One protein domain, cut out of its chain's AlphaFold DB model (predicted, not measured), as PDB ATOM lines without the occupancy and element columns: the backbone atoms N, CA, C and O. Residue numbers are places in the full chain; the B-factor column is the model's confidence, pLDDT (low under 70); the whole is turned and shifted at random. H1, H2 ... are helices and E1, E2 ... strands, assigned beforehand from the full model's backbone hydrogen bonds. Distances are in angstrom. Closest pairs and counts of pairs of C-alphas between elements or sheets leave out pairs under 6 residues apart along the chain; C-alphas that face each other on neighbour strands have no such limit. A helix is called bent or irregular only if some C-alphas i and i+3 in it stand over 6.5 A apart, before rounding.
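What this domain is: This is residues 19 to 227 of the 233 residues of the protein "HipA protein" of Colwellia sp. C1 (UniProt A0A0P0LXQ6). A strongly twisted sheet of four antiparallel strands lies between two helices, H5 covering E4 and E3 on one face and H3 packing on the other; H4 packs on H3, and H1 packs on H4. H2 meets H1 crosswise, long loops fill much of the rest, and the last stretch leads away from the sheet to the two short helices H6 and H7. The printed part has 209 residues, 97 of them, under half, in named elements, which follow as H1 H2 H3 H4 E1 E2 H5 E3 E4 H6 H7; the sheet's order is E1 E2 E4 E3, and the class is mixed, helices and strands. The whole is compact, with a radius of gyration of the C-alphas of 17.5 A and spans of 56 by 42 by 37 A.

How they stand to each other: H1, residues 27 to 43, only just touches H2, residues 53 to 59, with 3 pairs of C-alphas within 8 A; the closest C-alphas, of Arg 30 and Tyr 56, are 6.7 A apart, and their lines are about perpendicular at 76 degrees. H1 touches H4, residues 108 to 115, opposite ways at a shallow tilt of 28 degrees, the closest C-alphas being those of Leu 32 and Leu 111, 6.5 A. H3, residues 88 to 103, touches H4 with its residues 94 to 101 alone, at a steep tilt of 65 degrees; the closest C-alphas, of Ala 97 and Asp 110, are 4.9 A apart. E1, residues 127 to 131, and E2, residues 137 to 141, form an antiparallel hairpin, with N 128 and O 140 within hydrogen-bond range at 2.9 A. E3, residues 172 to 177, and E4, residues 180 to 186, form another, with N 175 and O 182 at 3.0 A. E2 is also the antiparallel neighbour of E4, with N 139 and O 185 at 2.8 A. H5, residues 151 to 164, is on the sheet at a height of 10.1 A, over E4 and E3, and its closest C-alphas to E4 are those of Glu 152 and Tyr 183, 5.1 A. On the local plane it stands at 28 degrees to E3, only just along the strands. H3 is on the opposite face, which gives three layers, helices on both faces of a sheet; H4 only grazes the sheet with residues 113 to 115. E2, H5 and E3 are a split strand-helix-strand unit, two strands running the same way with E4 between them, and its crossover is right-handed. H6, residues 205 to 208, and H7, residues 220 to 227, are close but not clearly touching, their closest C-alphas, of Ala 205 and Leu 223, being 7.1 A apart. Every O i to N i+4 pair is within hydrogen-bond range in H1, H2, H4, H5 and H7; H3 has 10 of 12, and H6 is too short for such a pair.

Where its parts are: H1 begins at C-alpha 27, (-41.779, -23.054, 33.533), and is 24.4 A long; H2 follows after nine residues. H3 is 23.4 A long and irregular, C-alphas 89 and 92 being 7.6 A apart, and H4 is 10.3 A. E1 is 13.3 A and E2 13.2 A. H5 begins at C-alpha 151, (-48.954, -37.216, 41.964), and is 19.8 A; E3 is 16.1 A and E4 19.8 A. H6 is 5.0 A, and H7, 10.6 A, ends at C-alpha 227, (-28.498, -20.438, 56.952).

The domain as a whole: The C-alphas farthest apart, of Asp 45 and Ala 165, are 56.6 A apart. The printed part has no cut. The long links are H2 to H3, H4 to E1, E4 to H6 and H6 to H7. The mean pLDDT of the printed part is 89.6, and residues 82 to 84 and 116 to 123 are under 70.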
ATOM      1  N   SER A  19     -33.682 -13.162  44.286       85.19
ATOM      2  CA  SER A  19     -34.728 -12.574  45.142       85.19
ATOM      3  C   SER A  19     -35.895 -11.921  44.383       85.19
ATOM      4  O   SER A  19     -36.965 -11.733  44.950       85.19
ATOM      5  N   ILE A  20     -35.680 -11.501  43.131       89.44
ATOM      6  CA  ILE A  20     -36.747 -11.010  42.239       89.44
ATOM      7  C   ILE A  20     -37.305 -12.178  41.411       89.44
ATOM      8  O   ILE A  20     -38.509 -12.226  41.160       89.44
ATOM      9  N   GLY A  21     -36.440 -13.119  41.020       87.06
ATOM     10  CA  GLY A  21     -36.780 -14.346  40.301       87.06
ATOM     11  C   GLY A  21     -37.809 -15.214  41.024       87.06
ATOM     12  O   GLY A  21     -38.701 -15.739  40.370       87.06
ATOM     13  N   ASP A  22     -37.794 -15.260  42.358       87.94
ATOM     14  CA  ASP A  22     -38.834 -15.941  43.152       87.94
ATOM     15  C   ASP A  22     -40.254 -15.405  42.892       87.94
ATOM     16  O   ASP A  22     -41.246 -16.111  43.073       87.94
ATOM     17  N   SER A  23     -40.375 -14.144  42.467       87.56
ATOM     18  CA  SER A  23     -41.648 -13.517  42.092       87.56
ATOM     19  C   SER A  23     -41.945 -13.590  40.588       87.56
ATOM     20  O   SER A  23     -42.982 -13.068  40.157       87.56
ATOM     21  N   ALA A  24     -41.050 -14.180  39.795       87.56
ATOM     22  CA  ALA A  24     -41.212 -14.428  38.367       87.56
ATOM     23  C   ALA A  24     -41.962 -15.757  38.128       87.56
ATOM     24  O   ALA A  24     -42.075 -16.583  39.038       87.56
ATOM     25  N   PRO A  25     -42.527 -15.976  36.928       86.94
ATOM     26  CA  PRO A  25     -43.217 -17.220  36.634       86.94
ATOM     27  C   PRO A  25     -42.237 -18.390  36.480       86.94
ATOM     28  O   PRO A  25     -41.160 -18.242  35.892       86.94
ATOM     29  N   ASP A  26     -42.661 -19.562  36.948       86.00
ATOM     30  CA  ASP A  26     -42.000 -20.839  36.681       86.00
ATOM     31  C   ASP A  26     -42.188 -21.290  35.218       86.00
ATOM     32  O   ASP A  26     -42.800 -20.606  34.393       86.00
ATOM     33  N   THR A  27     -41.672 -22.473  34.880       87.75
ATOM     34  CA  THR A  27     -41.779 -23.054  33.533       87.75
ATOM     35  C   THR A  27     -43.228 -23.170  33.050       87.75
ATOM     36  O   THR A  27     -43.507 -22.927  31.873       87.75
ATOM     37  N   TRP A  28     -44.175 -23.485  33.941       89.44
ATOM     38  CA  TRP A  28     -45.600 -23.504  33.604       89.44
ATOM     39  C   TRP A  28     -46.136 -22.096  33.305       89.44
ATOM     40  O   TRP A  28     -46.739 -21.875  32.256       89.44
ATOM     41  N   GLY A  29     -45.870 -21.119  34.170       89.25
ATOM     42  CA  GLY A  29     -46.296 -19.734  33.971       89.25
ATOM     43  C   GLY A  29     -45.706 -19.090  32.716       89.25
ATOM     44  O   GLY A  29     -46.410 -18.378  31.995       89.25
ATOM     45  N   ARG A  30     -44.440 -19.387  32.403       90.81
ATOM     46  CA  ARG A  30     -43.787 -18.956  31.157       90.81
ATOM     47  C   ARG A  30     -44.468 -19.562  29.937       90.81
ATOM     48  O   ARG A  30     -44.808 -18.817  29.022       90.81
ATOM     49  N   LYS A  31     -44.774 -20.869  29.963       91.00
ATOM     50  CA  LYS A  31     -45.557 -21.540  28.910       91.00
ATOM     51  C   LYS A  31     -46.891 -20.821  28.677       91.00
ATOM     52  O   LYS A  31     -47.231 -20.558  27.526       91.00
ATOM     53  N   LEU A  32     -47.621 -20.458  29.734       91.06
ATOM     54  CA  LEU A  32     -48.884 -19.717  29.612       91.06
ATOM     55  C   LEU A  32     -48.699 -18.340  28.957       91.06
ATOM     56  O   LEU A  32     -49.473 -17.970  28.072       91.06
ATOM     57  N   LEU A  33     -47.666 -17.593  29.357       90.06
ATOM     58  CA  LEU A  33     -47.345 -16.283  28.780       90.06
ATOM     59  C   LEU A  33     -46.969 -16.368  27.306       90.06
ATOM     60  O   LEU A  33     -47.467 -15.583  26.501       90.06
ATOM     61  N   ASP A  34     -46.148 -17.348  26.945       92.44
ATOM     62  CA  ASP A  34     -45.757 -17.588  25.561       92.44
ATOM     63  C   ASP A  34     -46.955 -17.950  24.679       92.44
ATOM     64  O   ASP A  34     -47.088 -17.425  23.571       92.44
ATOM     65  N   ARG A  35     -47.864 -18.803  25.174       91.81
ATOM     66  CA  ARG A  35     -49.107 -19.146  24.462       91.81
ATOM     67  C   ARG A  35     -50.035 -17.942  24.322       91.81
ATOM     68  O   ARG A  35     -50.600 -17.729  23.251       91.81
ATOM     69  N   ARG A  36     -50.153 -17.114  25.362       89.38
ATOM     70  CA  ARG A  36     -50.945 -15.877  25.317       89.38
ATOM     71  C   ARG A  36     -50.389 -14.872  24.308       89.38
ATOM     72  O   ARG A  36     -51.167 -14.266  23.572       89.38
ATOM     73  N   GLU A  37     -49.074 -14.680  24.280       92.56
ATOM     74  CA  GLU A  37     -48.405 -13.800  23.318       92.56
ATOM     75  C   GLU A  37     -48.594 -14.315  21.887       92.56
ATOM     76  O   GLU A  37     -48.920 -13.522  21.010       92.56
ATOM     77  N   LEU A  38     -48.490 -15.630  21.664       92.38
ATOM     78  CA  LEU A  38     -48.775 -16.246  20.366       92.38
ATOM     79  C   LEU A  38     -50.206 -15.938  19.893       92.38
ATOM     80  O   LEU A  38     -50.374 -15.388  18.809       92.38
ATOM     81  N   LYS A  39     -51.224 -16.212  20.719       90.38
ATOM     82  CA  LYS A  39     -52.632 -15.937  20.375       90.38
ATOM     83  C   LYS A  39     -52.904 -14.453  20.139       90.38
ATOM     84  O   LYS A  39     -53.612 -14.081  19.209       90.38
ATOM     85  N   THR A  40     -52.307 -13.594  20.962       90.56
ATOM     86  CA  THR A  40     -52.419 -12.137  20.805       90.56
ATOM     87  C   THR A  40     -51.808 -11.673  19.484       90.56
ATOM     88  O   THR A  40     -52.429 -10.880  18.784       90.56
ATOM     89  N   ALA A  41     -50.636 -12.195  19.117       93.94
ATOM     90  CA  ALA A  41     -49.962 -11.870  17.867       93.94
ATOM     91  C   ALA A  41     -50.759 -12.336  16.635       93.94
ATOM     92  O   ALA A  41     -50.912 -11.566  15.690       93.94
ATOM     93  N   GLU A  42     -51.328 -13.548  16.682       93.50
ATOM     94  CA  GLU A  42     -52.232 -14.080  15.648       93.50
ATOM     95  C   GLU A  42     -53.462 -13.181  15.453       93.50
ATOM     96  O   GLU A  42     -53.820 -12.851  14.325       93.50
ATOM     97  N   ARG A  43     -54.095 -12.742  16.549       93.06
ATOM     98  CA  ARG A  43     -55.276 -11.864  16.506       93.06
ATOM     99  C   ARG A  43     -54.962 -10.468  15.965       93.06
ATOM    100  O   ARG A  43     -55.805  -9.859  15.314       93.06
ATOM    101  N   GLU A  44     -53.783  -9.948  16.282       95.88
ATOM    102  CA  GLU A  44     -53.324  -8.616  15.872       95.88
ATOM    103  C   GLU A  44     -52.631  -8.611  14.499       95.88
ATOM    104  O   GLU A  44     -52.160  -7.558  14.077       95.88
ATOM    105  N   ASP A  45     -52.563  -9.758  13.814       95.81
ATOM    106  CA  ASP A  45     -51.855  -9.948  12.538       95.81
ATOM    107  C   ASP A  45     -50.414  -9.405  12.570       95.81
ATOM    108  O   ASP A  45     -49.943  -8.694  11.679       95.81
ATOM    109  N   ARG A  46     -49.699  -9.713  13.658       97.19
ATOM    110  CA  ARG A  46     -48.312  -9.285  13.875       97.19
ATOM    111  C   ARG A  46     -47.402 -10.475  14.176       97.19
ATOM    112  O   ARG A  46     -47.863 -11.495  14.687       97.19
ATOM    113  N   PRO A  47     -46.083 -10.361  13.940       94.38
ATOM    114  CA  PRO A  47     -45.151 -11.385  14.388       94.38
ATOM    115  C   PRO A  47     -45.168 -11.527  15.919       94.38
ATOM    116  O   PRO A  47     -45.303 -10.546  16.661       94.38
ATOM    117  N   ARG A  48     -44.984 -12.768  16.387       93.94
ATOM    118  CA  ARG A  48     -44.765 -13.081  17.804       93.94
ATOM    119  C   ARG A  48     -43.519 -12.352  18.306       93.94
ATOM    120  O   ARG A  48     -42.450 -12.455  17.704       93.94
ATOM    121  N   ARG A  49     -43.642 -11.690  19.455       93.62
ATOM    122  CA  ARG A  49     -42.500 -11.148  20.199       93.62
ATOM    123  C   ARG A  49     -41.842 -12.244  21.042       93.62
ATOM    124  O   ARG A  49     -42.523 -13.083  21.629       93.62
ATOM    125  N   SER A  50     -40.518 -12.187  21.163       92.94
ATOM    126  CA  SER A  50     -39.785 -12.903  22.211       92.94
ATOM    127  C   SER A  50     -39.926 -12.156  23.536       92.94
ATOM    128  O   SER A  50     -39.584 -10.977  23.610       92.94
ATOM    129  N   LEU A  51     -40.442 -12.828  24.566       92.38
ATOM    130  CA  LEU A  51     -40.608 -12.242  25.894       92.38
ATOM    131  C   LEU A  51     -39.259 -12.197  26.625       92.38
ATOM    132  O   LEU A  51     -38.520 -13.181  26.656       92.38
ATOM    133  N   SER A  52     -38.937 -11.040  27.197       91.94
ATOM    134  CA  SER A  52     -37.792 -10.860  28.089       91.94
ATOM    135  C   SER A  52     -38.127 -11.284  29.524       91.94
ATOM    136  O   SER A  52     -39.291 -11.457  29.881       91.94
ATOM    137  N   GLU A  53     -37.118 -11.389  30.393       88.38
ATOM    138  CA  GLU A  53     -37.329 -11.655  31.827       88.38
ATOM    139  C   GLU A  53     -38.231 -10.614  32.500       88.38
ATOM    140  O   GLU A  53     -39.041 -10.948  33.362       88.38
ATOM    141  N   VAL A  54     -38.141  -9.354  32.064       89.50
ATOM    142  CA  VAL A  54     -39.010  -8.283  32.558       89.50
ATOM    143  C   VAL A  54     -40.445  -8.487  32.075       89.50
ATOM    144  O   VAL A  54     -41.367  -8.315  32.867       89.50
ATOM    145  N   ASP A  55     -40.652  -8.907  30.821       90.38
ATOM    146  CA  ASP A  55     -41.995  -9.227  30.317       90.38
ATOM    147  C   ASP A  55     -42.621 -10.384  31.111       90.38
ATOM    148  O   ASP A  55     -43.789 -10.309  31.494       90.38
ATOM    149  N   TYR A  56     -41.842 -11.428  31.415       89.75
ATOM    150  CA  TYR A  56     -42.306 -12.538  32.245       89.75
ATOM    151  C   TYR A  56     -42.657 -12.079  33.663       89.75
ATOM    152  O   TYR A  56     -43.746 -12.377  34.161       89.75
ATOM    153  N   LEU A  57     -41.774 -11.307  34.299       89.38
ATOM    154  CA  LEU A  57     -41.984 -10.779  35.643       89.38
ATOM    155  C   LEU A  57     -43.236  -9.899  35.720       89.38
ATOM    156  O   LEU A  57     -44.063 -10.087  36.614       89.38
ATOM    157  N   LEU A  58     -43.389  -8.949  34.795       88.75
ATOM    158  CA  LEU A  58     -44.517  -8.015  34.761       88.75
ATOM    159  C   LEU A  58     -45.807  -8.659  34.251       88.75
ATOM    160  O   LEU A  58     -46.879  -8.128  34.515       88.75
ATOM    161  N   GLY A  59     -45.721  -9.802  33.571       85.38
ATOM    162  CA  GLY A  59     -46.884 -10.552  33.116       85.38
ATOM    163  C   GLY A  59     -47.686 -11.171  34.261       85.38
ATOM    164  O   GLY A  59     -48.907 -11.246  34.167       85.38
ATOM    165  N   VAL A  60     -47.030 -11.611  35.340       85.81
ATOM    166  CA  VAL A  60     -47.687 -12.337  36.445       85.81
ATOM    167  C   VAL A  60     -48.685 -11.448  37.190       85.81
ATOM    168  O   VAL A  60     -48.345 -10.350  37.629       85.81
ATOM    169  N   ALA A  61     -49.901 -11.956  37.401       87.31
ATOM    170  CA  ALA A  61     -50.946 -11.252  38.138       87.31
ATOM    171  C   ALA A  61     -50.475 -10.792  39.528       87.31
ATOM    172  O   ALA A  61     -49.931 -11.579  40.303       87.31
ATOM    173  N   ASP A  62     -50.702  -9.518  39.857       89.00
ATOM    174  CA  ASP A  62     -50.173  -8.903  41.078       89.00
ATOM    175  C   ASP A  62     -50.725  -9.559  42.347       89.00
ATOM    176  O   ASP A  62     -49.949  -9.933  43.225       89.00
ATOM    177  N   LEU A  63     -52.048  -9.716  42.455       87.62
ATOM    178  CA  LEU A  63     -52.739 -10.184  43.664       87.62
ATOM    179  C   LEU A  63     -52.232 -11.559  44.175       87.62
ATOM    180  O   LEU A  63     -51.774 -11.633  45.323       87.62
ATOM    181  N   PRO A  64     -52.224 -12.624  43.354       87.19
ATOM    182  CA  PRO A  64     -51.753 -13.949  43.772       87.19
ATOM    183  C   PRO A  64     -50.231 -14.155  43.650       87.19
ATOM    184  O   PRO A  64     -49.723 -15.225  44.005       87.19
ATOM    185  N   ARG A  65     -49.479 -13.141  43.189       89.44
ATOM    186  CA  ARG A  65     -48.018 -13.210  43.027       89.44
ATOM    187  C   ARG A  65     -47.332 -13.750  44.277       89.44
ATOM    188  O   ARG A  65     -47.684 -13.405  45.406       89.44
ATOM    189  N   LEU A  66     -46.338 -14.598  44.066       88.94
ATOM    190  CA  LEU A  66     -45.558 -15.181  45.142       88.94
ATOM    191  C   LEU A  66     -44.683 -14.148  45.865       88.94
ATOM    192  O   LEU A  66     -44.079 -13.269  45.247       88.94
ATOM    193  N   GLY A  67     -44.626 -14.277  47.185       91.25
ATOM    194  CA  GLY A  67     -43.884 -13.418  48.088       91.25
ATOM    195  C   GLY A  67     -44.575 -12.080  48.329       91.25
ATOM    196  O   GLY A  67     -45.791 -11.916  48.178       91.25
ATOM    197  N   ALA A  68     -43.764 -11.097  48.714       93.31
ATOM    198  CA  ALA A  68     -44.220  -9.760  49.084       93.31
ATOM    199  C   ALA A  68     -43.846  -8.662  48.079       93.31
ATOM    200  O   ALA A  68     -44.187  -7.499  48.300       93.31
ATOM    201  N   LEU A  69     -43.170  -9.007  46.980       91.94
ATOM    202  CA  LEU A  69     -42.802  -8.033  45.956       91.94
ATOM    203  C   LEU A  69     -43.995  -7.699  45.061       91.94
ATOM    204  O   LEU A  69     -44.786  -8.564  44.681       91.94
ATOM    205  N   ARG A  70     -44.100  -6.416  44.726       92.00
ATOM    206  CA  ARG A  70     -45.049  -5.856  43.764       92.00
ATOM    207  C   ARG A  70     -44.283  -4.901  42.866       92.00
ATOM    208  O   ARG A  70     -43.388  -4.202  43.339       92.00
ATOM    209  N   PHE A  71     -44.648  -4.863  41.592       91.06
ATOM    210  CA  PHE A  71     -43.942  -4.071  40.590       91.06
ATOM    211  C   PHE A  71     -44.849  -2.968  40.070       91.06
ATOM    212  O   PHE A  71     -46.026  -3.201  39.788       91.06
ATOM    213  N   SER A  72     -44.300  -1.765  39.958       92.00
ATOM    214  CA  SER A  72     -44.991  -0.612  39.403       92.00
ATOM    215  C   SER A  72     -44.129   0.092  38.364       92.00
ATOM    216  O   SER A  72     -42.900   0.067  38.431       92.00
ATOM    217  N   VAL A  73     -44.799   0.718  37.402       89.00
ATOM    218  CA  VAL A  73     -44.207   1.618  36.409       89.00
ATOM    219  C   VAL A  73     -44.907   2.956  36.588       89.00
ATOM    220  O   VAL A  73     -46.134   2.995  36.662       89.00
ATOM    221  N   ASP A  74     -44.134   4.026  36.778       91.19
ATOM    222  CA  ASP A  74     -44.641   5.388  37.002       91.19
ATOM    223  C   ASP A  74     -45.716   5.488  38.105       91.19
ATOM    224  O   ASP A  74     -46.691   6.231  38.014       91.19
ATOM    225  N   GLY A  75     -45.544   4.701  39.172       88.94
ATOM    226  CA  GLY A  75     -46.457   4.667  40.319       88.94
ATOM    227  C   GLY A  75     -47.706   3.797  40.133       88.94
ATOM    228  O   GLY A  75     -48.485   3.666  41.076       88.94
ATOM    229  N   GLN A  76     -47.883   3.154  38.976       89.75
ATOM    230  CA  GLN A  76     -49.001   2.247  38.707       89.75
ATOM    231  C   GLN A  76     -48.561   0.786  38.791       89.75
ATOM    232  O   GLN A  76     -47.635   0.364  38.090       89.75
ATOM    233  N   TYR A  77     -49.222   0.006  39.650       90.25
ATOM    234  CA  TYR A  77     -48.960  -1.429  39.764       90.25
ATOM    235  C   TYR A  77     -49.268  -2.149  38.450       90.25
ATOM    236  O   TYR A  77     -50.268  -1.870  37.793       90.25
ATOM    237  N   GLN A  78     -48.389  -3.073  38.077       88.69
ATOM    238  CA  GLN A  78     -48.490  -3.840  36.838       88.69
ATOM    239  C   GLN A  78     -49.251  -5.148  37.055       88.69
ATOM    240  O   GLN A  78     -49.255  -5.685  38.161       88.69
ATOM    241  N   ALA A  79     -49.893  -5.652  35.994       83.19
ATOM    242  CA  ALA A  79     -50.706  -6.876  36.015       83.19
ATOM    243  C   ALA A  79     -51.726  -6.925  37.168       83.19
ATOM    244  O   ALA A  79     -51.994  -7.978  37.756       83.19
ATOM    245  N   VAL A  80     -52.313  -5.768  37.485       78.94
ATOM    246  CA  VAL A  80     -53.503  -5.700  38.330       78.94
ATOM    247  C   VAL A  80     -54.636  -6.359  37.555       78.94
ATOM    248  O   VAL A  80     -54.933  -5.983  36.423       78.94
ATOM    249  N   ILE A  81     -55.218  -7.399  38.140       72.25
ATOM    250  CA  ILE A  81     -56.351  -8.105  37.554       72.25
ATOM    251  C   ILE A  81     -57.644  -7.406  37.984       72.25
ATOM    252  O   ILE A  81     -57.916  -7.281  39.174       72.25
ATOM    253  N   ASP A  82     -58.448  -6.969  37.012       58.00
ATOM    254  CA  ASP A  82     -59.785  -6.403  37.270       58.00
ATOM    255  C   ASP A  82     -60.796  -7.476  37.707       58.00
ATOM    256  O   ASP A  82     -61.848  -7.173  38.269       58.00
ATOM    257  N   LYS A  83     -60.497  -8.751  37.422       60.50
ATOM    258  CA  LYS A  83     -61.328  -9.900  37.794       60.50
ATOM    259  C   LYS A  83     -60.727 -10.630  38.992       60.50
ATOM    260  O   LYS A  83     -59.511 -10.768  39.091       60.50
ATOM    261  N   ALA A  84     -61.602 -11.123  39.867       67.31
ATOM    262  CA  ALA A  84     -61.217 -11.890  41.045       67.31
ATOM    263  C   ALA A  84     -60.456 -13.174  40.670       67.31
ATOM    264  O   ALA A  84     -60.712 -13.783  39.627       67.31
ATOM    265  N   VAL A  85     -59.549 -13.594  41.555       81.19
ATOM    266  CA  VAL A  85     -58.940 -14.932  41.520       81.19
ATOM    267  C   VAL A  85     -60.068 -15.978  41.450       81.19
ATOM    268  O   VAL A  85     -61.057 -15.831  42.174       81.19
ATOM    269  N   PRO A  86     -59.974 -17.011  40.590       85.69
ATOM    270  CA  PRO A  86     -61.005 -18.035  40.487       85.69
ATOM    271  C   PRO A  86     -61.288 -18.704  41.830       85.69
ATOM    272  O   PRO A  86     -60.389 -18.918  42.640       85.69
ATOM    273  N   THR A  87     -62.543 -19.083  42.052       89.38
ATOM    274  CA  THR A  87     -62.920 -19.800  43.272       89.38
ATOM    275  C   THR A  87     -62.681 -21.304  43.139       89.38
ATOM    276  O   THR A  87     -62.686 -21.835  42.026       89.38
ATOM    277  N   VAL A  88     -62.575 -22.020  44.263       89.94
ATOM    278  CA  VAL A  88     -62.479 -23.498  44.313       89.94
ATOM    279  C   VAL A  88     -63.640 -24.219  43.604       89.94
ATOM    280  O   VAL A  88     -63.504 -25.355  43.162       89.94
ATOM    281  N   VAL A  89     -64.778 -23.553  43.389       87.62
ATOM    282  CA  VAL A  89     -65.892 -24.094  42.587       87.62
ATOM    283  C   VAL A  89     -65.496 -24.281  41.113       87.62
ATOM    284  O   VAL A  89     -66.053 -25.120  40.410       87.62
ATOM    285  N   ASN A  90     -64.500 -23.532  40.631       91.38
ATOM    286  CA  ASN A  90     -64.024 -23.589  39.251       91.38
ATOM    287  C   ASN A  90     -62.938 -24.651  39.014       91.38
ATOM    288  O   ASN A  90     -62.441 -24.739  37.892       91.38
ATOM    289  N   LEU A  91     -62.572 -25.471  40.009       94.62
ATOM    290  CA  LEU A  91     -61.467 -26.434  39.885       94.62
ATOM    291  C   LEU A  91     -61.614 -27.381  38.689       94.62
ATOM    292  O   LEU A  91     -60.644 -27.598  37.971       94.62
ATOM    293  N   GLY A  92     -62.822 -27.875  38.403       94.38
ATOM    294  CA  GLY A  92     -63.054 -28.721  37.226       94.38
ATOM    295  C   GLY A  92     -62.824 -28.002  35.900       94.38
ATOM    296  O   GLY A  92     -62.241 -28.575  34.982       94.38
ATOM    297  N   ARG A  93     -63.219 -26.728  35.805       93.94
ATOM    298  CA  ARG A  93     -62.980 -25.906  34.611       93.94
ATOM    299  C   ARG A  93     -61.491 -25.611  34.437       93.94
ATOM    300  O   ARG A  93     -60.989 -25.714  33.324       93.94
ATOM    301  N   LEU A  94     -60.794 -25.281  35.526       93.75
ATOM    302  CA  LEU A  94     -59.351 -25.032  35.521       93.75
ATOM    303  C   LEU A  94     -58.564 -26.292  35.138       93.75
ATOM    304  O   LEU A  94     -57.665 -26.213  34.308       93.75
ATOM    305  N   MET A  95     -58.948 -27.457  35.670       94.56
ATOM    306  CA  MET A  95     -58.338 -28.742  35.322       94.56
ATOM    307  C   MET A  95     -58.504 -29.057  33.831       94.56
ATOM    308  O   MET A  95     -57.526 -29.351  33.152       94.56
ATOM    309  N   GLN A  96     -59.713 -28.912  33.282       94.19
ATOM    310  CA  GLN A  96     -59.951 -29.132  31.849       94.19
ATOM    311  C   GLN A  96     -59.183 -28.143  30.961       94.19
ATOM    312  O   GLN A  96     -58.711 -28.509  29.885       94.19
ATOM    313  N   ALA A  97     -59.063 -26.884  31.388       93.50
ATOM    314  CA  ALA A  97     -58.259 -25.891  30.686       93.50
ATOM    315  C   ALA A  97     -56.770 -26.269  30.695       93.50
ATOM    316  O   ALA A  97     -56.096 -26.152  29.673       93.50
ATOM    317  N   ALA A  98     -56.265 -26.779  31.822       92.44
ATOM    318  CA  ALA A  98     -54.882 -27.219  31.952       92.44
ATOM    319  C   ALA A  98     -54.590 -28.415  31.033       92.44
ATOM    320  O   ALA A  98     -53.584 -28.407  30.324       92.44
ATOM    321  N   GLU A  99     -55.505 -29.385  30.973       92.38
ATOM    322  CA  GLU A  99     -55.429 -30.525  30.051       92.38
ATOM    323  C   GLU A  99     -55.388 -30.071  28.585       92.38
ATOM    324  O   GLU A  99     -54.536 -30.528  27.822       92.38
ATOM    325  N   ARG A 100     -56.253 -29.126  28.188       93.62
ATOM    326  CA  ARG A 100     -56.236 -28.564  26.827       93.62
ATOM    327  C   ARG A 100     -54.910 -27.879  26.501       93.62
ATOM    328  O   ARG A 100     -54.374 -28.101  25.421       93.62
ATOM    329  N   ILE A 101     -54.334 -27.117  27.431       91.12
ATOM    330  CA  ILE A 101     -53.017 -26.471  27.252       91.12
ATOM    331  C   ILE A 101     -51.885 -27.495  27.115       91.12
ATOM    332  O   ILE A 101     -50.913 -27.271  26.384       91.12
ATOM    333  N   ASP A 102     -51.970 -28.619  27.820       89.12
ATOM    334  CA  ASP A 102     -50.995 -29.696  27.675       89.12
ATOM    335  C   ASP A 102     -51.132 -30.431  26.337       89.12
ATOM    336  O   ASP A 102     -50.112 -30.771  25.738       89.12
ATOM    337  N   ARG A 103     -52.354 -30.563  25.806       90.44
ATOM    338  CA  ARG A 103     -52.619 -31.113  24.464       90.44
ATOM    339  C   ARG A 103     -52.385 -30.117  23.321       90.44
ATOM    340  O   ARG A 103     -52.299 -30.528  22.168       90.44
ATOM    341  N   GLY A 104     -52.243 -28.826  23.621       90.19
ATOM    342  CA  GLY A 104     -52.135 -27.763  22.615       90.19
ATOM    343  C   GLY A 104     -53.470 -27.393  21.954       90.19
ATOM    344  O   GLY A 104     -53.479 -26.900  20.829       90.19
ATOM    345  N   GLU A 105     -54.580 -27.667  22.637       93.19
ATOM    346  CA  GLU A 105     -55.967 -27.458  22.203       93.19
ATOM    347  C   GLU A 105     -56.626 -26.285  22.956       93.19
ATOM    348  O   GLU A 105     -57.850 -26.206  23.069       93.19
ATOM    349  N   GLU A 106     -55.826 -25.396  23.547       92.75
ATOM    350  CA  GLU A 106     -56.323 -24.330  24.409       92.75
ATOM    351  C   GLU A 106     -57.092 -23.231  23.669       92.75
ATOM    352  O   GLU A 106     -56.747 -22.807  22.562       92.75
ATOM    353  N   THR A 107     -58.114 -22.704  24.339       90.75
ATOM    354  CA  THR A 107     -58.814 -21.481  23.936       90.75
ATOM    355  C   THR A 107     -58.187 -20.243  24.592       90.75
ATOM    356  O   THR A 107     -57.435 -20.339  25.563       90.75
ATOM    357  N   GLU A 108     -58.513 -19.040  24.102       85.69
ATOM    358  CA  GLU A 108     -58.098 -17.800  24.783       85.69
ATOM    359  C   GLU A 108     -58.678 -17.697  26.205       85.69
ATOM    360  O   GLU A 108     -58.026 -17.161  27.102       85.69
ATOM    361  N   ASP A 109     -59.882 -18.232  26.423       87.31
ATOM    362  CA  ASP A 109     -60.520 -18.265  27.738       87.31
ATOM    363  C   ASP A 109     -59.775 -19.198  28.702       87.31
ATOM    364  O   ASP A 109     -59.562 -18.824  29.852       87.31
ATOM    365  N   ASP A 110     -59.277 -20.345  28.224       90.38
ATOM    366  CA  ASP A 110     -58.435 -21.253  29.018       90.38
ATOM    367  C   ASP A 110     -57.166 -20.556  29.511       90.38
ATOM    368  O   ASP A 110     -56.834 -20.604  30.698       90.38
ATOM    369  N   LEU A 111     -56.482 -19.854  28.600       85.88
ATOM    370  CA  LEU A 111     -55.310 -19.053  28.943       85.88
ATOM    371  C   LEU A 111     -55.677 -17.957  29.939       85.88
ATOM    372  O   LEU A 111     -54.942 -17.734  30.894       85.88
ATOM    373  N   PHE A 112     -56.818 -17.294  29.767       81.06
ATOM    374  CA  PHE A 112     -57.258 -16.243  30.676       81.06
ATOM    375  C   PHE A 112     -57.515 -16.769  32.097       81.06
ATOM    376  O   PHE A 112     -56.984 -16.204  33.057       81.06
ATOM    377  N   ILE A 113     -58.286 -17.853  32.248       83.81
ATOM    378  CA  ILE A 113     -58.666 -18.377  33.569       83.81
ATOM    379  C   ILE A 113     -57.498 -19.024  34.322       83.81
ATOM    380  O   ILE A 113     -57.524 -19.037  35.549       83.81
ATOM    381  N   LEU A 114     -56.483 -19.536  33.617       84.25
ATOM    382  CA  LEU A 114     -55.283 -20.126  34.222       84.25
ATOM    383  C   LEU A 114     -54.142 -19.133  34.418       84.25
ATOM    384  O   LEU A 114     -53.283 -19.361  35.265       84.25
ATOM    385  N   PHE A 115     -54.129 -18.030  33.668       71.56
ATOM    386  CA  PHE A 115     -53.093 -17.009  33.785       71.56
ATOM    387  C   PHE A 115     -53.416 -15.923  34.816       71.56
ATOM    388  O   PHE A 115     -52.542 -15.517  35.583       71.56
ATOM    389  N   ALA A 116     -54.675 -15.470  34.873       63.22
ATOM    390  CA  ALA A 116     -55.143 -14.505  35.874       63.22
ATOM    391  C   ALA A 116     -54.818 -14.879  37.339       63.22
ATOM    392  O   ALA A 116     -54.564 -13.978  38.134       63.22
ATOM    393  N   PRO A 117     -54.764 -16.164  37.727       57.47
ATOM    394  CA  PRO A 117     -54.364 -16.575  39.061       57.47
ATOM    395  C   PRO A 117     -52.872 -16.476  39.370       57.47
ATOM    396  O   PRO A 117     -52.501 -16.756  40.498       57.47
ATOM    397  N   GLY A 118     -52.013 -16.107  38.418       58.97
ATOM    398  CA  GLY A 118     -50.566 -16.124  38.617       58.97
ATOM    399  C   GLY A 118     -49.996 -17.543  38.761       58.97
ATOM    400  O   GLY A 118     -50.600 -18.452  39.329       58.97
ATOM    401  N   SER A 119     -48.800 -17.756  38.225       55.34
ATOM    402  CA  SER A 119     -48.030 -18.974  38.487       55.34
ATOM    403  C   SER A 119     -47.216 -18.797  39.767       55.34
ATOM    404  O   SER A 119     -46.633 -17.733  39.989       55.34
ATOM    405  N   SER A 120     -47.160 -19.833  40.603       56.53
ATOM    406  CA  SER A 120     -46.237 -19.883  41.740       56.53
ATOM    407  C   SER A 120     -44.829 -20.288  41.291       56.53
ATOM    408  O   SER A 120     -44.598 -20.571  40.121       56.53
ATOM    409  N   LEU A 121     -43.905 -20.382  42.243       54.09
ATOM    410  CA  LEU A 121     -42.603 -21.019  42.062       54.09
ATOM    411  C   LEU A 121     -42.776 -22.538  41.867       54.09
ATOM    412  O   LEU A 121     -43.703 -23.138  42.432       54.09
ATOM    413  N   GLY A 122     -41.877 -23.140  41.081       55.47
ATOM    414  CA  GLY A 122     -41.613 -24.584  41.033       55.47
ATOM    415  C   GLY A 122     -42.151 -25.352  39.815       55.47
ATOM    416  O   GLY A 122     -43.295 -25.793  39.811       55.47
ATOM    417  N   GLY A 123     -41.287 -25.666  38.850       66.81
ATOM    418  CA  GLY A 123     -41.502 -26.742  37.875       66.81
ATOM    419  C   GLY A 123     -42.548 -26.509  36.772       66.81
ATOM    420  O   GLY A 123     -43.207 -25.480  36.665       66.81
ATOM    421  N   ALA A 124     -42.687 -27.507  35.895       76.12
ATOM    422  CA  ALA A 124     -43.485 -27.438  34.662       76.12
ATOM    423  C   ALA A 124     -44.900 -28.045  34.785       76.12
ATOM    424  O   ALA A 124     -45.505 -28.415  33.770       76.12
ATOM    425  N   ARG A 125     -45.406 -28.265  36.008       86.19
ATOM    426  CA  ARG A 125     -46.724 -28.890  36.224       86.19
ATOM    427  C   ARG A 125     -47.846 -27.847  36.286       86.19
ATOM    428  O   ARG A 125     -47.626 -26.786  36.873       86.19
ATOM    429  N   PRO A 126     -49.035 -28.153  35.732       90.56
ATOM    430  CA  PRO A 126     -50.163 -27.252  35.779       90.56
ATOM    431  C   PRO A 126     -50.570 -26.891  37.197       90.56
ATOM    432  O   PRO A 126     -50.790 -27.747  38.056       90.56
ATOM    433  N   LYS A 127     -50.703 -25.589  37.415       91.50
ATOM    434  CA  LYS A 127     -51.143 -25.017  38.679       91.50
ATOM    435  C   LYS A 127     -51.865 -23.696  38.457       91.50
ATOM    436  O   LYS A 127     -51.664 -23.041  37.433       91.50
ATOM    437  N   ALA A 128     -52.668 -23.301  39.434       91.31
ATOM    438  CA  ALA A 128     -53.334 -22.005  39.478       91.31
ATOM    439  C   ALA A 128     -53.605 -21.597  40.926       91.31
ATOM    440  O   ALA A 128     -53.869 -22.454  41.767       91.31
ATOM    441  N   SER A 129     -53.597 -20.301  41.233       91.88
ATOM    442  CA  SER A 129     -54.163 -19.841  42.500       91.88
ATOM    443  C   SER A 129     -55.690 -19.879  42.498       91.88
ATOM    444  O   SER A 129     -56.346 -19.589  41.500       91.88
ATOM    445  N   VAL A 130     -56.279 -20.232  43.633       93.44
ATOM    446  CA  VAL A 130     -57.737 -20.229  43.812       93.44
ATOM    447  C   VAL A 130     -58.095 -19.705  45.191       93.44
ATOM    448  O   VAL A 130     -57.258 -19.734  46.091       93.44
ATOM    449  N   ILE A 131     -59.326 -19.231  45.356       94.00
ATOM    450  CA  ILE A 131     -59.861 -18.821  46.659       94.00
ATOM    451  C   ILE A 131     -61.082 -19.647  47.069       94.00
ATOM    452  O   ILE A 131     -61.876 -20.063  46.221       94.00
ATOM    453  N   ASP A 132     -61.244 -19.895  48.364       94.31
ATOM    454  CA  ASP A 132     -62.469 -20.486  48.911       94.31
ATOM    455  C   ASP A 132     -63.531 -19.417  49.248       94.31
ATOM    456  O   ASP A 132     -63.392 -18.236  48.924       94.31
ATOM    457  N   ALA A 133     -64.629 -19.843  49.881       92.62
ATOM    458  CA  ALA A 133     -65.706 -18.951  50.314       92.62
ATOM    459  C   ALA A 133     -65.318 -18.048  51.502       92.62
ATOM    460  O   ALA A 133     -66.049 -17.112  51.818       92.62
ATOM    461  N   GLN A 134     -64.195 -18.335  52.160       93.94
ATOM    462  CA  GLN A 134     -63.622 -17.579  53.270       93.94
ATOM    463  C   GLN A 134     -62.479 -16.661  52.801       93.94
ATOM    464  O   GLN A 134     -61.782 -16.086  53.632       93.94
ATOM    465  N   GLU A 135     -62.293 -16.516  51.484       94.00
ATOM    466  CA  GLU A 135     -61.207 -15.751  50.862       94.00
ATOM    467  C   GLU A 135     -59.795 -16.258  51.218       94.00
ATOM    468  O   GLU A 135     -58.799 -15.538  51.064       94.00
ATOM    469  N   THR A 136     -59.680 -17.521  51.636       95.81
ATOM    470  CA  THR A 136     -58.397 -18.204  51.801       95.81
ATOM    471  C   THR A 136     -57.796 -18.454  50.424       95.81
ATOM    472  O   THR A 136     -58.444 -19.023  49.549       95.81
ATOM    473  N   LEU A 137     -56.550 -18.041  50.224       94.81
ATOM    474  CA  LEU A 137     -55.799 -18.213  48.991       94.81
ATOM    475  C   LEU A 137     -55.034 -19.539  49.007       94.81
ATOM    476  O   LEU A 137     -54.221 -19.803  49.896       94.81
ATOM    477  N   PHE A 138     -55.239 -20.325  47.958       95.12
ATOM    478  CA  PHE A 138     -54.585 -21.605  47.730       95.12
ATOM    479  C   PHE A 138     -53.764 -21.593  46.444       95.12
ATOM    480  O   PHE A 138     -53.980 -20.776  45.545       95.12
ATOM    481  N   ILE A 139     -52.858 -22.559  46.332       93.56
ATOM    482  CA  ILE A 139     -52.312 -23.041  45.063       93.56
ATOM    483  C   ILE A 139     -52.972 -24.386  44.780       93.56
ATOM    484  O   ILE A 139     -52.789 -25.328  45.545       93.56
ATOM    485  N   ALA A 140     -53.718 -24.470  43.683       94.75
ATOM    486  CA  ALA A 140     -54.219 -25.719  43.136       94.75
ATOM    487  C   ALA A 140     -53.190 -26.308  42.172       94.75
ATOM    488  O   ALA A 140     -52.735 -25.615  41.261       94.75
ATOM    489  N   LYS A 141     -52.841 -27.579  42.362       94.50
ATOM    490  CA  LYS A 141     -51.982 -28.358  41.468       94.50
ATOM    491  C   LYS A 141     -52.821 -29.428  40.788       94.50
ATOM    492  O   LYS A 141     -53.527 -30.184  41.459       94.50
ATOM    493  N   PHE A 142     -52.764 -29.449  39.460       94.31
ATOM    494  CA  PHE A 142     -53.595 -30.326  38.648       94.31
ATOM    495  C   PHE A 142     -52.785 -31.510  38.104       94.31
ATOM    496  O   PHE A 142     -51.609 -31.339  37.754       94.31
ATOM    497  N   PRO A 143     -53.431 -32.675  37.958       93.50
ATOM    498  CA  PRO A 143     -52.821 -33.838  37.336       93.50
ATOM    499  C   PRO A 143     -52.572 -33.597  35.854       93.50
ATOM    500  O   PRO A 143     -53.300 -32.855  35.190       93.50
ATOM    501  N   LYS A 144     -51.566 -34.284  35.316       90.94
ATOM    502  CA  LYS A 144     -51.336 -34.387  33.877       90.94
ATOM    503  C   LYS A 144     -51.925 -35.688  33.356       90.94
ATOM    504  O   LYS A 144     -51.857 -36.725  34.007       90.94
ATOM    505  N   ASP A 145     -52.412 -35.668  32.121       85.62
ATOM    506  CA  ASP A 145     -52.869 -36.891  31.445       85.62
ATOM    507  C   ASP A 145     -51.744 -37.914  31.242       85.62
ATOM    508  O   ASP A 145     -51.997 -39.111  31.150       85.62
ATOM    509  N   SER A 146     -50.496 -37.445  31.177       87.06
ATOM    510  CA  SER A 146     -49.306 -38.282  31.024       87.06
ATOM    511  C   SER A 146     -48.879 -38.997  32.309       87.06
ATOM    512  O   SER A 146     -47.883 -39.718  32.295       87.06
ATOM    513  N   ASP A 147     -49.553 -38.751  33.432       90.75
ATOM    514  CA  ASP A 147     -49.151 -39.307  34.716       90.75
ATOM    515  C   ASP A 147     -49.490 -40.791  34.825       90.75
ATOM    516  O   ASP A 147     -50.629 -41.211  34.630       90.75
ATOM    517  N   ALA A 148     -48.501 -41.595  35.215       92.62
ATOM    518  CA  ALA A 148     -48.707 -43.020  35.466       92.62
ATOM    519  C   ALA A 148     -49.495 -43.290  36.763       92.62
ATOM    520  O   ALA A 148     -50.024 -44.384  36.957       92.62
ATOM    521  N   TYR A 149     -49.549 -42.314  37.671       92.81
ATOM    522  CA  TYR A 149     -50.210 -42.389  38.972       92.81
ATOM    523  C   TYR A 149     -50.577 -40.979  39.459       92.81
ATOM    524  O   TYR A 149     -50.029 -39.996  38.973       92.81
ATOM    525  N   SER A 150     -51.471 -40.859  40.448       94.62
ATOM    526  CA  SER A 150     -51.832 -39.541  40.998       94.62
ATOM    527  C   SER A 150     -50.690 -38.966  41.830       94.62
ATOM    528  O   SER A 150     -50.430 -39.423  42.945       94.62
ATOM    529  N   VAL A 151     -50.022 -37.957  41.283       95.44
ATOM    530  CA  VAL A 151     -48.954 -37.216  41.964       95.44
ATOM    531  C   VAL A 151     -49.523 -36.399  43.123       95.44
ATOM    532  O   VAL A 151     -48.895 -36.295  44.166       95.44
ATOM    533  N   GLU A 152     -50.755 -35.923  42.990       96.38
ATOM    534  CA  GLU A 152     -51.485 -35.120  43.977       96.38
ATOM    535  C   GLU A 152     -51.732 -35.911  45.263       96.38
ATOM    536  O   GLU A 152     -51.543 -35.393  46.361       96.38
ATOM    537  N   ARG A 153     -52.092 -37.199  45.141       97.25
ATOM    538  CA  ARG A 153     -52.187 -38.100  46.300       97.25
ATOM    539  C   ARG A 153     -50.836 -38.299  46.977       97.25
ATOM    540  O   ARG A 153     -50.781 -38.347  48.198       97.25
ATOM    541  N   TRP A 154     -49.761 -38.428  46.205       97.19
ATOM    542  CA  TRP A 154     -48.422 -38.585  46.776       97.19
ATOM    543  C   TRP A 154     -47.923 -37.315  47.461       97.19
ATOM    544  O   TRP A 154     -47.266 -37.426  48.491       97.19
ATOM    545  N   GLU A 155     -48.267 -36.132  46.952       95.81
ATOM    546  CA  GLU A 155     -47.995 -34.878  47.660       95.81
ATOM    547  C   GLU A 155     -48.744 -34.814  48.997       95.81
ATOM    548  O   GLU A 155     -48.136 -34.470  50.006       95.81
ATOM    549  N   ALA A 156     -50.020 -35.216  49.035       97.75
ATOM    550  CA  ALA A 156     -50.784 -35.311  50.282       97.75
ATOM    551  C   ALA A 156     -50.137 -36.277  51.287       97.75
ATOM    552  O   ALA A 156     -49.848 -35.886  52.414       97.75
ATOM    553  N   ILE A 157     -49.798 -37.495  50.852       98.06
ATOM    554  CA  ILE A 157     -49.132 -38.495  51.702       98.06
ATOM    555  C   ILE A 157     -47.797 -37.967  52.242       98.06
ATOM    556  O   ILE A 157     -47.502 -38.131  53.422       98.06
ATOM    557  N   ALA A 158     -46.982 -37.324  51.402       97.56
ATOM    558  CA  ALA A 158     -45.707 -36.760  51.837       97.56
ATOM    559  C   ALA A 158     -45.896 -35.664  52.900       97.56
ATOM    560  O   ALA A 158     -45.095 -35.556  53.827       97.56
ATOM    561  N   MET A 159     -46.963 -34.877  52.781       97.69
ATOM    562  CA  MET A 159     -47.291 -33.803  53.714       97.69
ATOM    563  C   MET A 159     -47.848 -34.331  55.034       97.69
ATOM    564  O   MET A 159     -47.461 -33.818  56.083       97.69
ATOM    565  N   ASP A 160     -48.643 -35.402  55.001       98.00
ATOM    566  CA  ASP A 160     -49.051 -36.136  56.205       98.00
ATOM    567  C   ASP A 160     -47.830 -36.694  56.937       98.00
ATOM    568  O   ASP A 160     -47.657 -36.453  58.128       98.00
ATOM    569  N   MET A 161     -46.921 -37.361  56.217       98.50
ATOM    570  CA  MET A 161     -45.689 -37.902  56.800       98.50
ATOM    571  C   MET A 161     -44.810 -36.808  57.419       98.50
ATOM    572  O   MET A 161     -44.233 -37.006  58.487       98.50
ATOM    573  N   ALA A 162     -44.689 -35.659  56.753       98.19
ATOM    574  CA  ALA A 162     -43.930 -34.525  57.264       98.19
ATOM    575  C   ALA A 162     -44.580 -33.927  58.525       98.19
ATOM    576  O   ALA A 162     -43.874 -33.644  59.495       98.19
ATOM    577  N   ASN A 163     -45.909 -33.794  58.546       97.69
ATOM    578  CA  ASN A 163     -46.656 -33.347  59.720       97.69
ATOM    579  C   ASN A 163     -46.524 -34.331  60.895       97.69
ATOM    580  O   ASN A 163     -46.241 -33.914  62.017       97.69
ATOM    581  N   ASP A 164     -46.654 -35.633  60.638       98.19
ATOM    582  CA  ASP A 164     -46.497 -36.692  61.641       98.19
ATOM    583  C   ASP A 164     -45.072 -36.740  62.212       98.19
ATOM    584  O   ASP A 164     -44.866 -37.082  63.379       98.19
ATOM    585  N   ALA A 165     -44.078 -36.344  61.412       98.50
ATOM    586  CA  ALA A 165     -42.698 -36.158  61.849       98.50
ATOM    587  C   ALA A 165     -42.467 -34.851  62.641       98.50
ATOM    588  O   ALA A 165     -41.348 -34.603  63.092       98.50
ATOM    589  N   GLY A 166     -43.492 -34.013  62.823       97.75
ATOM    590  CA  GLY A 166     -43.415 -32.746  63.549       97.75
ATOM    591  C   GLY A 166     -42.794 -31.596  62.751       97.75
ATOM    592  O   GLY A 166     -42.353 -30.612  63.350       97.75
ATOM    593  N   LEU A 167     -42.722 -31.702  61.420       97.56
ATOM    594  CA  LEU A 167     -42.253 -30.610  60.569       97.56
ATOM    595  C   LEU A 167     -43.335 -29.535  60.427       97.56
ATOM    596  O   LEU A 167     -44.528 -29.826  60.369       97.56
ATOM    597  N   ASN A 168     -42.905 -28.278  60.316       95.81
ATOM    598  CA  ASN A 168     -43.809 -27.182  59.994       95.81
ATOM    599  C   ASN A 168     -44.193 -27.254  58.512       95.81
ATOM    600  O   ASN A 168     -43.388 -26.924  57.640       95.81
ATOM    601  N   VAL A 169     -45.419 -27.686  58.239       95.94
ATOM    602  CA  VAL A 169     -45.949 -27.842  56.886       95.94
ATOM    603  C   VAL A 169     -47.123 -26.904  56.636       95.94
ATOM    604  O   VAL A 169     -47.798 -26.451  57.557       95.94
ATOM    605  N   CYS A 170     -47.376 -26.605  55.364       94.56
ATOM    606  CA  CYS A 170     -48.575 -25.869  54.986       94.56
ATOM    607  C   CYS A 170     -49.811 -26.759  55.127       94.56
ATOM    608  O   CYS A 170     -49.790 -27.924  54.730       94.56
ATOM    609  N   GLU A 171     -50.906 -26.178  55.608       96.44
ATOM    610  CA  GLU A 171     -52.219 -26.807  55.513       96.44
ATOM    611  C   GLU A 171     -52.594 -27.038  54.045       96.44
ATOM    612  O   GLU A 171     -52.337 -26.198  53.168       96.44
ATOM    613  N   TYR A 172     -53.226 -28.174  53.784       97.25
ATOM    614  CA  TYR A 172     -53.600 -28.587  52.445       97.25
ATOM    615  C   TYR A 172     -54.952 -29.303  52.448       97.25
ATOM    616  O   TYR A 172     -55.372 -29.833  53.473       97.25
ATOM    617  N   ASP A 173     -55.591 -29.344  51.282       96.81
ATOM    618  CA  ASP A 173     -56.780 -30.145  51.008       96.81
ATOM    619  C   ASP A 173     -56.565 -30.982  49.742       96.81
ATOM    620  O   ASP A 173     -55.894 -30.561  48.795       96.81
ATOM    621  N   LEU A 174     -57.178 -32.165  49.697       97.12
ATOM    622  CA  LEU A 174     -57.216 -33.009  48.508       97.12
ATOM    623  C   LEU A 174     -58.663 -33.118  48.017       97.12
ATOM    624  O   LEU A 174     -59.526 -33.654  48.709       97.12
ATOM    625  N   THR A 175     -58.935 -32.587  46.826       96.00
ATOM    626  CA  THR A 175     -60.287 -32.543  46.250       96.00
ATOM    627  C   THR A 175     -60.372 -33.417  45.009       96.00
ATOM    628  O   THR A 175     -59.568 -33.279  44.089       96.00
ATOM    629  N   GLU A 176     -61.389 -34.275  44.940       95.88
ATOM    630  CA  GLU A 176     -61.661 -35.061  43.740       95.88
ATOM    631  C   GLU A 176     -62.608 -34.322  42.789       95.88
ATOM    632  O   GLU A 176     -63.692 -33.881  43.176       95.88
ATOM    633  N   VAL A 177     -62.222 -34.232  41.517       94.69
ATOM    634  CA  VAL A 177     -63.038 -33.676  40.439       94.69
ATOM    635  C   VAL A 177     -62.987 -34.608  39.237       94.69
ATOM    636  O   VAL A 177     -61.919 -34.909  38.715       94.69
ATOM    637  N   ALA A 178     -64.155 -35.073  38.783       90.94
ATOM    638  CA  ALA A 178     -64.280 -35.997  37.650       90.94
ATOM    639  C   ALA A 178     -63.371 -37.248  37.762       90.94
ATOM    640  O   ALA A 178     -62.801 -37.701  36.772       90.94
ATOM    641  N   GLY A 179     -63.215 -37.789  38.977       91.56
ATOM    642  CA  GLY A 179     -62.377 -38.964  39.253       91.56
ATOM    643  C   GLY A 179     -60.868 -38.692  39.293       91.56
ATOM    644  O   GLY A 179     -60.086 -39.625  39.474       91.56
ATOM    645  N   LYS A 180     -60.443 -37.434  39.137       94.12
ATOM    646  CA  LYS A 180     -59.052 -36.988  39.253       94.12
ATOM    647  C   LYS A 180     -58.861 -36.183  40.535       94.12
ATOM    648  O   LYS A 180     -59.757 -35.465  40.967       94.12
ATOM    649  N   GLN A 181     -57.698 -36.318  41.156       96.81
ATOM    650  CA  GLN A 181     -57.380 -35.639  42.410       96.81
ATOM    651  C   GLN A 181     -56.687 -34.314  42.119       96.81
ATOM    652  O   GLN A 181     -55.860 -34.246  41.217       96.81
ATOM    653  N   ILE A 182     -57.035 -33.279  42.874       97.06
ATOM    654  CA  ILE A 182     -56.437 -31.947  42.809       97.06
ATOM    655  C   ILE A 182     -55.911 -31.623  44.201       97.06
ATOM    656  O   ILE A 182     -56.659 -31.679  45.181       97.06
ATOM    657  N   TYR A 183     -54.630 -31.278  44.276       97.25
ATOM    658  CA  TYR A 183     -53.973 -30.911  45.524       97.25
ATOM    659  C   TYR A 183     -54.047 -29.396  45.728       97.25
ATOM    660  O   TYR A 183     -53.627 -28.630  44.857       97.25
ATOM    661  N   LEU A 184     -54.601 -28.957  46.856       97.06
ATOM    662  CA  LEU A 184     -54.745 -27.554  47.232       97.06
ATOM    663  C   LEU A 184     -53.830 -27.264  48.418       97.06
ATOM    664  O   LEU A 184     -53.966 -27.897  49.454       97.06
ATOM    665  N   THR A 185     -52.942 -26.281  48.315       96.19
ATOM    666  CA  THR A 185     -52.092 -25.854  49.443       96.19
ATOM    667  C   THR A 185     -52.404 -24.423  49.828       96.19
ATOM    668  O   THR A 185     -52.390 -23.549  48.956       96.19
ATOM    669  N   LYS A 186     -52.643 -24.152  51.116       96.62
ATOM    670  CA  LYS A 186     -52.822 -22.783  51.614       96.62
ATOM    671  C   LYS A 186     -51.541 -21.967  51.450       96.62
ATOM    672  O   LYS A 186     -50.425 -22.472  51.584       96.62
ATOM    673  N   ARG A 187     -51.692 -20.678  51.146       94.69
ATOM    674  CA  ARG A 187     -50.566 -19.756  50.950       94.69
ATOM    675  C   ARG A 187     -49.969 -19.295  52.277       94.69
ATOM    676  O   ARG A 187     -50.511 -18.412  52.931       94.69
ATOM    677  N   PHE A 188     -48.782 -19.799  52.603       95.44
ATOM    678  CA  PHE A 188     -48.031 -19.377  53.791       95.44
ATOM    679  C   PHE A 188     -47.494 -17.938  53.718       95.44
ATOM    680  O   PHE A 188     -47.190 -17.332  54.738       95.44
ATOM    681  N   ASP A 189     -47.355 -17.371  52.520       95.12
ATOM    682  CA  ASP A 189     -46.803 -16.028  52.308       95.12
ATOM    683  C   ASP A 189     -47.888 -14.927  52.347       95.12
ATOM    684  O   ASP A 189     -47.728 -13.815  51.818       95.12
ATOM    685  N   ARG A 190     -49.026 -15.254  52.958       95.31
ATOM    686  CA  ARG A 190     -50.144 -14.365  53.256       95.31
ATOM    687  C   ARG A 190     -50.527 -14.552  54.714       95.31
ATOM    688  O   ARG A 190     -50.684 -15.675  55.186       95.31
ATOM    689  N   GLU A 191     -50.711 -13.448  55.425       96.06
ATOM    690  CA  GLU A 191     -51.232 -13.484  56.789       96.06
ATOM    691  C   GLU A 191     -52.598 -14.186  56.812       96.06
ATOM    692  O   GLU A 191     -53.501 -13.835  56.048       96.06
ATOM    693  N   ASN A 192     -52.719 -15.217  57.656       95.19
ATOM    694  CA  ASN A 192     -53.874 -16.119  57.734       95.19
ATOM    695  C   ASN A 192     -54.258 -16.776  56.397       95.19
ATOM    696  O   ASN A 192     -55.410 -17.151  56.203       95.19
ATOM    697  N   SER A 193     -53.319 -16.880  55.449       96.12
ATOM    698  CA  SER A 193     -53.579 -17.328  54.075       96.12
ATOM    699  C   SER A 193     -54.636 -16.503  53.323       96.12
ATOM    700  O   SER A 193     -55.087 -16.919  52.263       96.12
ATOM    701  N   HIS A 194     -55.037 -15.332  53.820       95.31
ATOM    702  CA  HIS A 194     -56.133 -14.552  53.246       95.31
ATOM    703  C   HIS A 194     -55.689 -13.832  51.961       95.31
ATOM    704  O   HIS A 194     -54.591 -13.271  51.907       95.31
ATOM    705  N   VAL A 195     -56.538 -13.774  50.929       91.00
ATOM    706  CA  VAL A 195     -56.190 -13.176  49.620       91.00
ATOM    707  C   VAL A 195     -55.783 -11.699  49.722       91.00
ATOM    708  O   VAL A 195     -54.819 -11.266  49.088       91.00
ATOM    709  N   CYS A 196     -56.472 -10.946  50.581       90.62
ATOM    710  CA  CYS A 196     -56.156  -9.558  50.942       90.62
ATOM    711  C   CYS A 196     -55.275  -9.433  52.200       90.62
ATOM    712  O   CYS A 196     -55.052  -8.324  52.685       90.62
ATOM    713  N   GLY A 197     -54.802 -10.555  52.751       92.69
ATOM    714  CA  GLY A 197     -53.923 -10.574  53.914       92.69
ATOM    715  C   GLY A 197     -52.592  -9.889  53.620       92.69
ATOM    716  O   GLY A 197     -52.137  -9.813  52.470       92.69
ATOM    717  N   LYS A 198     -51.938  -9.385  54.670       95.62
ATOM    718  CA  LYS A 198     -50.603  -8.803  54.535       95.62
ATOM    719  C   LYS A 198     -49.666  -9.837  53.905       95.62
ATOM    720  O   LYS A 198     -49.616 -10.988  54.335       95.62
ATOM    721  N   ARG A 199     -48.911  -9.426  52.882       95.06
ATOM    722  CA  ARG A 199     -47.915 -10.300  52.253       95.06
ATOM    723  C   ARG A 199     -46.738 -10.509  53.192       95.06
ATOM    724  O   ARG A 199     -46.209  -9.541  53.745       95.06
ATOM    725  N   ILE A 200     -46.320 -11.758  53.329       95.38
ATOM    726  CA  ILE A 200     -45.184 -12.146  54.157       95.38
ATOM    727  C   ILE A 200     -43.989 -12.347  53.216       95.38
ATOM    728  O   ILE A 200     -44.071 -13.164  52.297       95.38
ATOM    729  N   PRO A 201     -42.903 -11.564  53.358       93.50
ATOM    730  CA  PRO A 201     -41.722 -11.735  52.527       93.50
ATOM    731  C   PRO A 201     -41.035 -13.055  52.866       93.50
ATOM    732  O   PRO A 201     -40.870 -13.394  54.034       93.50
ATOM    733  N   PHE A 202     -40.587 -13.756  51.837       91.69
ATOM    734  CA  PHE A 202     -39.688 -14.892  51.957       91.69
ATOM    735  C   PHE A 202     -38.740 -14.887  50.756       91.69
ATOM    736  O   PHE A 202     -38.938 -14.123  49.807       91.69
ATOM    737  N   ILE A 203     -37.716 -15.726  50.823       90.25
ATOM    738  CA  ILE A 203     -36.785 -15.995  49.734       90.25
ATOM    739  C   ILE A 203     -36.563 -17.505  49.681       90.25
ATOM    740  O   ILE A 203     -36.538 -18.162  50.724       90.25
ATOM    741  N   SER A 204     -36.505 -18.070  48.481       89.56
ATOM    742  CA  SER A 204     -36.274 -19.495  48.295       89.56
ATOM    743  C   SER A 204     -34.820 -19.858  48.592       89.56
ATOM    744  O   SER A 204     -33.921 -19.020  48.519       89.56
ATOM    745  N   ALA A 205     -34.589 -21.135  48.895       89.69
ATOM    746  CA  ALA A 205     -33.247 -21.698  49.002       89.69
ATOM    747  C   ALA A 205     -32.428 -21.429  47.729       89.69
ATOM    748  O   ALA A 205     -31.338 -20.889  47.821       89.69
ATOM    749  N   MET A 206     -33.017 -21.682  46.555       88.00
ATOM    750  CA  MET A 206     -32.411 -21.431  45.242       88.00
ATOM    751  C   MET A 206     -31.974 -19.969  45.064       88.00
ATOM    752  O   MET A 206     -30.880 -19.700  44.584       88.00
ATOM    753  N   ALA A 207     -32.805 -19.010  45.476       88.38
ATOM    754  CA  ALA A 207     -32.458 -17.595  45.404       88.38
ATOM    755  C   ALA A 207     -31.406 -17.169  46.441       88.38
ATOM    756  O   ALA A 207     -30.698 -16.191  46.208       88.38
ATOM    757  N   LEU A 208     -31.330 -17.856  47.586       88.31
ATOM    758  CA  LEU A 208     -30.334 -17.605  48.628       88.31
ATOM    759  C   LEU A 208     -28.951 -18.144  48.258       88.31
ATOM    760  O   LEU A 208     -27.966 -17.470  48.529       88.31
ATOM    761  N   THR A 209     -28.896 -19.323  47.641       87.81
ATOM    762  CA  THR A 209     -27.668 -19.985  47.164       87.81
ATOM    763  C   THR A 209     -27.249 -19.529  45.774       87.81
ATOM    764  O   THR A 209     -26.339 -20.082  45.186       87.81
ATOM    765  N   ASP A 210     -27.961 -18.556  45.207       85.56
ATOM    766  CA  ASP A 210     -27.767 -18.100  43.838       85.56
ATOM    767  C   ASP A 210     -27.659 -19.263  42.829       85.56
ATOM    768  O   ASP A 210     -26.809 -19.275  41.943       85.56
ATOM    769  N   HIS A 211     -28.626 -20.180  42.878       86.75
ATOM    770  CA  HIS A 211     -28.819 -21.239  41.886       86.75
ATOM    771  C   HIS A 211     -29.953 -20.919  40.901       86.75
ATOM    772  O   HIS A 211     -30.752 -19.998  41.114       86.75
ATOM    773  N   GLU A 212     -30.007 -21.663  39.800       81.12
ATOM    774  CA  GLU A 212     -31.104 -21.677  38.831       81.12
ATOM    775  C   GLU A 212     -31.784 -23.061  38.772       81.12
ATOM    776  O   GLU A 212     -31.255 -24.080  39.216       81.12
ATOM    777  N   ASP A 213     -33.020 -23.098  38.262       77.81
ATOM    778  CA  ASP A 213     -33.776 -24.348  38.123       77.81
ATOM    779  C   ASP A 213     -33.070 -25.280  37.122       77.81
ATOM    780  O   ASP A 213     -32.934 -24.939  35.946       77.81
ATOM    781  N   GLY A 214     -32.655 -26.461  37.587       78.25
ATOM    782  CA  GLY A 214     -31.918 -27.446  36.790       78.25
ATOM    783  C   GLY A 214     -30.403 -27.463  37.004       78.25
ATOM    784  O   GLY A 214     -29.731 -28.220  36.307       78.25
ATOM    785  N   ASP A 215     -29.875 -26.675  37.943       83.62
ATOM    786  CA  ASP A 215     -28.475 -26.773  38.364       83.62
ATOM    787  C   ASP A 215     -28.185 -28.134  39.028       83.62
ATOM    788  O   ASP A 215     -28.926 -28.603  39.895       83.62
ATOM    789  N   ASP A 216     -27.077 -28.761  38.626       83.25
ATOM    790  CA  ASP A 216     -26.656 -30.089  39.100       83.25
ATOM    791  C   ASP A 216     -25.631 -30.024  40.256       83.25
ATOM    792  O   ASP A 216     -25.214 -31.059  40.780       83.25
ATOM    793  N   ASP A 217     -25.192 -28.826  40.646       85.88
ATOM    794  CA  ASP A 217     -24.124 -28.581  41.625       85.88
ATOM    795  C   ASP A 217     -24.614 -28.059  42.987       85.88
ATOM    796  O   ASP A 217     -23.803 -27.806  43.879       85.88
ATOM    797  N   CYS A 218     -25.933 -28.009  43.196       86.31
ATOM    798  CA  CYS A 218     -26.554 -27.667  44.476       86.31
ATOM    799  C   CYS A 218     -26.138 -28.635  45.601       86.31
ATOM    800  O   CYS A 218     -26.184 -29.860  45.437       86.31
ATOM    801  N   SER A 219     -25.829 -28.118  46.800       88.75
ATOM    802  CA  SER A 219     -25.461 -28.963  47.947       88.75
ATOM    803  C   SER A 219     -26.162 -28.600  49.262       88.75
ATOM    804  O   SER A 219     -26.444 -27.443  49.562       88.75
ATOM    805  N   TYR A 220     -26.396 -29.603  50.120       89.88
ATOM    806  CA  TYR A 220     -26.906 -29.358  51.477       89.88
ATOM    807  C   TYR A 220     -25.927 -28.568  52.353       89.88
ATOM    808  O   TYR A 220     -26.367 -27.890  53.276       89.88
ATOM    809  N   LEU A 221     -24.618 -28.666  52.090       90.88
ATOM    810  CA  LEU A 221     -23.601 -27.933  52.847       90.88
ATOM    811  C   LEU A 221     -23.737 -26.431  52.615       90.88
ATOM    812  O   LEU A 221     -23.770 -25.668  53.571       90.88
ATOM    813  N   GLU A 222     -23.937 -26.037  51.364       90.56
ATOM    814  CA  GLU A 222     -24.160 -24.645  50.995       90.56
ATOM    815  C   GLU A 222     -25.409 -24.058  51.661       90.56
ATOM    816  O   GLU A 222     -25.369 -22.950  52.192       90.56
ATOM    817  N   LEU A 223     -26.507 -24.824  51.724       89.62
ATOM    818  CA  LEU A 223     -27.701 -24.401  52.460       89.62
ATOM    819  C   LEU A 223     -27.413 -24.184  53.949       89.62
ATOM    820  O   LEU A 223     -27.906 -23.220  54.529       89.62
ATOM    821  N   VAL A 224     -26.627 -25.065  54.574       90.25
ATOM    822  CA  VAL A 224     -26.236 -24.923  55.985       90.25
ATOM    823  C   VAL A 224     -25.360 -23.688  56.191       90.25
ATOM    824  O   VAL A 224     -25.591 -22.939  57.143       90.25
ATOM    825  N   ASP A 225     -24.400 -23.448  55.299       89.12
ATOM    826  CA  ASP A 225     -23.503 -22.294  55.362       89.12
ATOM    827  C   ASP A 225     -24.306 -20.985  55.275       89.12
ATOM    828  O   ASP A 225     -24.234 -20.139  56.170       89.12
ATOM    829  N   ILE A 226     -25.190 -20.869  54.281       87.88
ATOM    830  CA  ILE A 226     -26.048 -19.692  54.095       87.88
ATOM    831  C   ILE A 226     -27.023 -19.479  55.250       87.88
ATOM    832  O   ILE A 226     -27.235 -18.340  55.675       87.88
ATOM    833  N   LEU A 227     -27.613 -20.546  55.792       86.88
ATOM    834  CA  LEU A 227     -28.498 -20.438  56.952       86.88
ATOM    835  C   LEU A 227     -27.732 -19.991  58.202       86.88
ATOM    836  O   LEU A 227     -28.287 -19.256  59.014       86.88
TER     837      LEU A 227